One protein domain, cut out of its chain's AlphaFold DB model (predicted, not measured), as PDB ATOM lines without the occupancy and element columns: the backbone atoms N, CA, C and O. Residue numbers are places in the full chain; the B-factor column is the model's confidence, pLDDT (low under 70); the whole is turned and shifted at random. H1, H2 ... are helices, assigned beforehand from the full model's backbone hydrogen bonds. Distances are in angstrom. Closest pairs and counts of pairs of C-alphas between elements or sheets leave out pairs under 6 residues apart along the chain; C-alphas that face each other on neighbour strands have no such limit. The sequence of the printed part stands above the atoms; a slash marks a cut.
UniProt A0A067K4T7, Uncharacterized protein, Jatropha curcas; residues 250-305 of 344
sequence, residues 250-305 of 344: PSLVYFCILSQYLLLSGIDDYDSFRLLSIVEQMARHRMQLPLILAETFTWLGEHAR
ATOM      1  N   PRO A 250     -46.562  28.607  45.301       85.06
ATOM      2  CA  PRO A 250     -45.678  29.680  45.767       85.06
ATOM      3  C   PRO A 250     -44.197  29.276  45.746       85.06
ATOM      4  O   PRO A 250     -43.338  30.034  45.300       85.06
ATOM      5  N   SER A 251     -43.908  28.041  46.159       85.75
ATOM      6  CA  SER A 251     -42.556  27.475  46.187       85.75
ATOM      7  C   SER A 251     -41.957  27.323  44.790       85.75
ATOM      8  O   SER A 251     -40.776  27.594  44.584       85.75
ATOM      9  N   LEU A 252     -42.769  26.916  43.813       85.81
ATOM     10  CA  LEU A 252     -42.333  26.746  42.431       85.81
ATOM     11  C   LEU A 252     -42.064  28.098  41.755       85.81
ATOM     12  O   LEU A 252     -41.071  28.250  41.051       85.81
ATOM     13  N   VAL A 253     -42.901  29.103  42.023       85.12
ATOM     14  CA  VAL A 253     -42.683  30.472  41.537       85.12
ATOM     15  C   VAL A 253     -41.433  31.087  42.168       85.12
ATOM     16  O   VAL A 253     -40.612  31.663  41.455       85.12
ATOM     17  N   TYR A 254     -41.237  30.903  43.476       87.75
ATOM     18  CA  TYR A 254     -40.020  31.332  44.165       87.75
ATOM     19  C   TYR A 254     -38.777  30.672  43.560       87.75
ATOM     20  O   TYR A 254     -37.787  31.345  43.282       87.75
ATOM     21  N   PHE A 255     -38.847  29.370  43.276       85.50
ATOM     22  CA  PHE A 255     -37.767  28.649  42.614       85.50
ATOM     23  C   PHE A 255     -37.485  29.170  41.196       85.50
ATOM     24  O   PHE A 255     -36.319  29.332  40.840       85.50
ATOM     25  N   CYS A 256     -38.513  29.488  40.402       87.88
ATOM     26  CA  CYS A 256     -38.346  30.099  39.080       87.88
ATOM     27  C   CYS A 256     -37.648  31.461  39.164       87.88
ATOM     28  O   CYS A 256     -36.701  31.706  38.421       87.88
ATOM     29  N   ILE A 257     -38.083  32.329  40.083       85.12
ATOM     30  CA  ILE A 257     -37.496  33.661  40.280       85.12
ATOM     31  C   ILE A 257     -36.045  33.537  40.750       85.12
ATOM     32  O   ILE A 257     -35.166  34.207  40.213       85.12
ATOM     33  N   LEU A 258     -35.775  32.643  41.705       85.75
ATOM     34  CA  LEU A 258     -34.430  32.412  42.223       85.75
ATOM     35  C   LEU A 258     -33.509  31.833  41.143       85.75
ATOM     36  O   LEU A 258     -32.384  32.291  40.991       85.75
ATOM     37  N   SER A 259     -33.993  30.881  40.343       83.06
ATOM     38  CA  SER A 259     -33.222  30.290  39.244       83.06
ATOM     39  C   SER A 259     -32.913  31.312  38.153       83.06
ATOM     40  O   SER A 259     -31.789  31.355  37.663       83.06
ATOM     41  N   GLN A 260     -33.872  32.180  37.808       85.06
ATOM     42  CA  GLN A 260     -33.635  33.291  36.884       85.06
ATOM     43  C   GLN A 260     -32.618  34.272  37.453       85.06
ATOM     44  O   GLN A 260     -31.695  34.655  36.745       85.06
ATOM     45  N   TYR A 261     -32.745  34.639  38.731       83.94
ATOM     46  CA  TYR A 261     -31.803  35.527  39.402       83.94
ATOM     47  C   TYR A 261     -30.384  34.958  39.385       83.94
ATOM     48  O   TYR A 261     -29.454  35.673  39.034       83.94
ATOM     49  N   LEU A 262     -30.208  33.677  39.702       81.25
ATOM     50  CA  LEU A 262     -28.897  33.023  39.708       81.25
ATOM     51  C   LEU A 262     -28.290  32.935  38.307       81.25
ATOM     52  O   LEU A 262     -27.107  33.212  38.140       81.25
ATOM     53  N   LEU A 263     -29.111  32.608  37.306       79.94
ATOM     54  CA  LEU A 263     -28.689  32.521  35.910       79.94
ATOM     55  C   LEU A 263     -28.332  33.902  35.334       79.94
ATOM     56  O   LEU A 263     -27.377  34.025  34.573       79.94
ATOM     57  N   LEU A 264     -29.050  34.954  35.742       78.50
ATOM     58  CA  LEU A 264     -28.769  36.349  35.382       78.50
ATOM     59  C   LEU A 264     -27.590  36.946  36.152       78.50
ATOM     60  O   LEU A 264     -26.932  37.848  35.642       78.50
ATOM     61  N   SER A 265     -27.324  36.464  37.367       79.00
ATOM     62  CA  SER A 265     -26.266  37.009  38.222       79.00
ATOM     63  C   SER A 265     -24.864  36.671  37.726       79.00
ATOM     64  O   SER A 265     -23.916  37.186  38.307       79.00
ATOM     65  N   GLY A 266     -24.722  35.837  36.683       73.94
ATOM     66  CA  GLY A 266     -23.413  35.451  36.154       73.94
ATOM     67  C   GLY A 266     -22.515  34.963  37.284       73.94
ATOM     68  O   GLY A 266     -21.424  35.480  37.478       73.94
ATOM     69  N   ILE A 267     -23.053  34.083  38.135       72.19
ATOM     70  CA  ILE A 267     -22.305  33.547  39.265       72.19
ATOM     71  C   ILE A 267     -21.290  32.557  38.699       72.19
ATOM     72  O   ILE A 267     -21.572  31.377  38.505       72.19
ATOM     73  N   ASP A 268     -20.112  33.085  38.396       54.09
ATOM     74  CA  ASP A 268     -18.916  32.319  38.089       54.09
ATOM     75  C   ASP A 268     -18.552  31.457  39.314       54.09
ATOM     76  O   ASP A 268     -18.904  31.798  40.448       54.09
ATOM     77  N   ASP A 269     -17.816  30.363  39.096       49.88
ATOM     78  CA  ASP A 269     -17.515  29.243  40.013       49.88
ATOM     79  C   ASP A 269     -17.215  29.565  41.503       49.88
ATOM     80  O   ASP A 269     -17.290  28.676  42.355       49.88
ATOM     81  N   TYR A 270     -16.915  30.816  41.863       45.69
ATOM     82  CA  TYR A 270     -16.669  31.270  43.234       45.69
ATOM     83  C   TYR A 270     -17.923  31.550  44.085       45.69
ATOM     84  O   TYR A 270     -17.835  31.443  45.310       45.69
ATOM     85  N   ASP A 271     -19.088  31.851  43.499       55.22
ATOM     86  CA  ASP A 271     -20.296  32.230  44.269       55.22
ATOM     87  C   ASP A 271     -21.276  31.056  44.521       55.22
ATOM     88  O   ASP A 271     -22.324  31.220  45.155       55.22
ATOM     89  N   SER A 272     -20.895  29.824  44.154       58.62
ATOM     90  CA  SER A 272     -21.621  28.582  44.496       58.62
ATOM     91  C   SER A 272     -21.854  28.417  46.007       58.62
ATOM     92  O   SER A 272     -22.862  27.855  46.441       58.62
ATOM     93  N   PHE A 273     -20.958  28.964  46.836       54.31
ATOM     94  CA  PHE A 273     -21.101  28.967  48.294       54.31
ATOM     95  C   PHE A 273     -22.228  29.888  48.784       54.31
ATOM     96  O   PHE A 273     -22.857  29.584  49.799       54.31
ATOM     97  N   ARG A 274     -22.550  30.970  48.057       67.69
ATOM     98  CA  ARG A 274     -23.708  31.820  48.378       67.69
ATOM     99  C   ARG A 274     -25.010  31.096  48.093       67.69
ATOM    100  O   ARG A 274     -25.909  31.125  48.930       67.69
ATOM    101  N   LEU A 275     -25.089  30.387  46.968       65.94
ATOM    102  CA  LEU A 275     -26.251  29.562  46.653       65.94
ATOM    103  C   LEU A 275     -26.457  28.469  47.703       65.94
ATOM    104  O   LEU A 275     -27.566  28.300  48.210       65.94
ATOM    105  N   LEU A 276     -25.377  27.782  48.082       71.00
ATOM    106  CA  LEU A 276     -25.415  26.767  49.128       71.00
ATOM    107  C   LEU A 276     -25.902  27.355  50.457       71.00
ATOM    108  O   LEU A 276     -26.745  26.748  51.106       71.00
ATOM    109  N   SER A 277     -25.452  28.560  50.821       69.50
ATOM    110  CA  SER A 277     -25.900  29.234  52.045       69.50
ATOM    111  C   SER A 277     -27.385  29.616  52.016       69.50
ATOM    112  O   SER A 277     -28.061  29.485  53.031       69.50
ATOM    113  N   ILE A 278     -27.934  30.005  50.858       68.44
ATOM    114  CA  ILE A 278     -29.370  30.286  50.704       68.44
ATOM    115  C   ILE A 278     -30.169  28.987  50.839       68.44
ATOM    116  O   ILE A 278     -31.101  28.921  51.636       68.44
ATOM    117  N   VAL A 279     -29.771  27.927  50.129       68.19
ATOM    118  CA  VAL A 279     -30.426  26.609  50.206       68.19
ATOM    119  C   VAL A 279     -30.354  26.034  51.625       68.19
ATOM    120  O   VAL A 279     -31.339  25.498  52.132       68.19
ATOM    121  N   GLU A 280     -29.218  26.193  52.304       71.75
ATOM    122  CA  GLU A 280     -29.022  25.753  53.685       71.75
ATOM    123  C   GLU A 280     -29.901  26.537  54.666       71.75
ATOM    124  O   GLU A 280     -30.515  25.937  55.549       71.75
ATOM    125  N   GLN A 281     -30.023  27.856  54.507       66.00
ATOM    126  CA  GLN A 281     -30.929  28.657  55.332       66.00
ATOM    127  C   GLN A 281     -32.389  28.259  55.104       66.00
ATOM    128  O   GLN A 281     -33.136  28.070  56.065       66.00
ATOM    129  N   MET A 282     -32.786  28.009  53.856       73.38
ATOM    130  CA  MET A 282     -34.126  27.502  53.549       73.38
ATOM    131  C   MET A 282     -34.393  26.134  54.197       73.38
ATOM    132  O   MET A 282     -35.491  25.896  54.703       73.38
ATOM    133  N   ALA A 283     -33.384  25.260  54.260       63.75
ATOM    134  CA  ALA A 283     -33.469  23.976  54.959       63.75
ATOM    135  C   ALA A 283     -33.562  24.126  56.482       63.75
ATOM    136  O   ALA A 283     -34.388  23.467  57.117       63.75
ATOM    137  N   ARG A 284     -32.774  25.027  57.077       72.75
ATOM    138  CA  ARG A 284     -32.804  25.303  58.524       72.75
ATOM    139  C   ARG A 284     -34.138  25.888  58.976       72.75
ATOM    140  O   ARG A 284     -34.621  25.539  60.050       72.75
ATOM    141  N   HIS A 285     -34.769  26.704  58.136       73.12
ATOM    142  CA  HIS A 285     -36.084  27.280  58.411       73.12
ATOM    143  C   HIS A 285     -37.259  26.335  58.122       73.12
ATOM    144  O   HIS A 285     -38.408  26.764  58.191       73.12
ATOM    145  N   ARG A 286     -37.000  25.046  57.838       66.19
ATOM    146  CA  ARG A 286     -38.028  24.047  57.491       66.19
ATOM    147  C   ARG A 286     -38.971  24.527  56.385       66.19
ATOM    148  O   ARG A 286     -40.139  24.139  56.356       66.19
ATOM    149  N   MET A 287     -38.481  25.366  55.470       66.31
ATOM    150  CA  MET A 287     -39.260  25.678  54.283       66.31
ATOM    151  C   MET A 287     -39.442  24.387  53.492       66.31
ATOM    152  O   MET A 287     -38.549  23.546  53.454       66.31
ATOM    153  N   GLN A 288     -40.591  24.209  52.848       71.44
ATOM    154  CA  GLN A 288     -40.826  23.032  52.008       71.44
ATOM    155  C   GLN A 288     -39.932  23.033  50.757       71.44
ATOM    156  O   GLN A 288     -39.819  22.014  50.084       71.44
ATOM    157  N   LEU A 289     -39.262  24.154  50.458       72.56
ATOM    158  CA  LEU A 289     -38.479  24.339  49.242       72.56
ATOM    159  C   LEU A 289     -37.376  23.286  49.032       72.56
ATOM    160  O   LEU A 289     -37.295  22.781  47.923       72.56
ATOM    161  N   PRO A 290     -36.556  22.882  50.022       70.06
ATOM    162  CA  PRO A 290     -35.533  21.856  49.809       70.06
ATOM    163  C   PRO A 290     -36.125  20.471  49.534       70.06
ATOM    164  O   PRO A 290     -35.539  19.701  48.779       70.06
ATOM    165  N   LEU A 291     -37.304  20.167  50.092       72.00
ATOM    166  CA  LEU A 291     -38.035  18.935  49.791       72.00
ATOM    167  C   LEU A 291     -38.620  18.986  48.374       72.00
ATOM    168  O   LEU A 291     -38.448  18.045  47.611       72.00
ATOM    169  N   ILE A 292     -39.220  20.118  48.001       69.75
ATOM    170  CA  ILE A 292     -39.751  20.372  46.656       69.75
ATOM    171  C   ILE A 292     -38.626  20.343  45.624       69.75
ATOM    172  O   ILE A 292     -38.807  19.796  44.544       69.75
ATOM    173  N   LEU A 293     -37.450  20.874  45.953       73.38
ATOM    174  CA  LEU A 293     -36.259  20.815  45.115       73.38
ATOM    175  C   LEU A 293     -35.771  19.383  44.952       73.38
ATOM    176  O   LEU A 293     -35.574  18.948  43.826       73.38
ATOM    177  N   ALA A 294     -35.613  18.640  46.048       71.19
ATOM    178  CA  ALA A 294     -35.198  17.243  45.994       71.19
ATOM    179  C   ALA A 294     -36.182  16.391  45.176       71.19
ATOM    180  O   ALA A 294     -35.759  15.602  44.335       71.19
ATOM    181  N   GLU A 295     -37.487  16.594  45.360       72.31
ATOM    182  CA  GLU A 295     -38.542  15.913  44.609       72.31
ATOM    183  C   GLU A 295     -38.541  16.328  43.132       72.31
ATOM    184  O   GLU A 295     -38.596  15.473  42.254       72.31
ATOM    185  N   THR A 296     -38.368  17.618  42.840       65.88
ATOM    186  CA  THR A 296     -38.293  18.151  41.471       65.88
ATOM    187  C   THR A 296     -37.054  17.637  40.741       65.88
ATOM    188  O   THR A 296     -37.166  17.201  39.599       65.88
ATOM    189  N   PHE A 297     -35.886  17.613  41.389       66.88
ATOM    190  CA  PHE A 297     -34.650  17.073  40.814       66.88
ATOM    191  C   PHE A 297     -34.699  15.552  40.641       66.88
ATOM    192  O   PHE A 297     -34.228  15.048  39.624       66.88
ATOM    193  N   THR A 298     -35.310  14.823  41.581       68.31
ATOM    194  CA  THR A 298     -35.541  13.374  41.440       68.31
ATOM    195  C   THR A 298     -36.478  13.102  40.266       68.31
ATOM    196  O   THR A 298     -36.161  12.293  39.398       68.31
ATOM    197  N   TRP A 299     -37.570  13.861  40.166       78.00
ATOM    198  CA  TRP A 299     -38.527  13.774  39.069       78.00
ATOM    199  C   TRP A 299     -37.883  14.101  37.710       78.00
ATOM    200  O   TRP A 299     -38.051  13.346  36.751       78.00
ATOM    201  N   LEU A 300     -37.085  15.173  37.624       55.44
ATOM    202  CA  LEU A 300     -36.310  15.537  36.428       55.44
ATOM    203  C   LEU A 300     -35.311  14.438  36.039       55.44
ATOM    204  O   LEU A 300     -35.196  14.112  34.858       55.44
ATOM    205  N   GLY A 301     -34.624  13.836  37.012       75.00
ATOM    206  CA  GLY A 301     -33.682  12.739  36.778       75.00
ATOM    207  C   GLY A 301     -34.351  11.458  36.270       75.00
ATOM    208  O   GLY A 301     -33.794  10.766  35.417       75.00
ATOM    209  N   GLU A 302     -35.559  11.158  36.749       65.75
ATOM    210  CA  GLU A 302     -36.351  10.012  36.295       65.75
ATOM    211  C   GLU A 302     -36.892  10.215  34.872       65.75
ATOM    212  O   GLU A 302     -36.816   9.298  34.056       65.75
ATOM    213  N   HIS A 303     -37.342  11.427  34.533       59.47
ATOM    214  CA  HIS A 303     -37.953  11.730  33.231       59.47
ATOM    215  C   HIS A 303     -36.929  12.078  32.139       59.47
ATOM    216  O   HIS A 303     -37.251  12.043  30.950       59.47
ATOM    217  N   ALA A 304     -35.670  12.347  32.498       49.69
ATOM    218  CA  ALA A 304     -34.575  12.501  31.536       49.69
ATOM    219  C   ALA A 304     -34.245  11.197  30.782       49.69
ATOM    220  O   ALA A 304     -33.614  11.240  29.726       49.69
ATOM    221  N   ARG A 305     -34.683  10.033  31.287       54.31
ATOM    222  CA  ARG A 305     -34.469   8.733  30.629       54.31
ATOM    223  C   ARG A 305     -35.401   8.480  29.440       54.31
ATOM    224  O   ARG A 305     -35.050   7.675  28.578       54.31
TER     225      ARG A 305
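This is residues 250 to 305 of the 344 residues of an uncharacterized protein of Jatropha curcas (UniProt A0A067K4T7). Helices H2 and H3 make an open V, joined at its tip by residues 285 to 288, and H1 runs beside H2 with a gap between them, its first residues near the start of H3. Residues 297 to 305, of which 297 to 303 belong to H3, stick out from the rest. The printed part has 56 residues with three named helices, H1, H2 and H3 along the chain, and no named strand; the class is all helix. It is only just loose, close to compact, with a radius of gyration of the C-alphas of 12.2 A and spans of 30 by 29 by 18 A.

H3, residues 289 to 303, touches H2, residues 272 to 284, at a steep tilt of 65 degrees, opposite ways. The closest C-alphas of H2 and H3, those of Ala 283 and Pro 290, are 5.9 A apart; H2 touches H3 with residues 279 to 283 alone, and H3 touches H2 with residues 289 to 290 alone. H1, residues 250 to 264, only just touches H3, with 3 pairs of C-alphas within 8 A, about perpendicular at 77 degrees. Their closest C-alphas, Ser 251 and Leu 289, are 6.0 A apart; residues 251 to 255 and 289 to 292 alone take part. H1 and H2 are only just apart, closest C-alphas 8.2 A. In H1, H2 and H3 every O i to N i+4 pair is within hydrogen-bond range.

H1 begins at C-alpha 250 (-45.678, 29.680, 45.767) and is 20.9 A long from first to last C-alpha. H2 measures 18.2 A. H3 measures 20.4 A and ends at C-alpha 303 (-37.953, 11.730, 33.231).

The two farthest C-alphas, His 285 and Arg 305, are 33.4 A apart. The printed part has no cut. The link H1 to H2 is short, H2 to H3 tight. Mean pLDDT of the printed part is 71.1; 24 residues are under 70, among them 268 to 275 and 302 to 305.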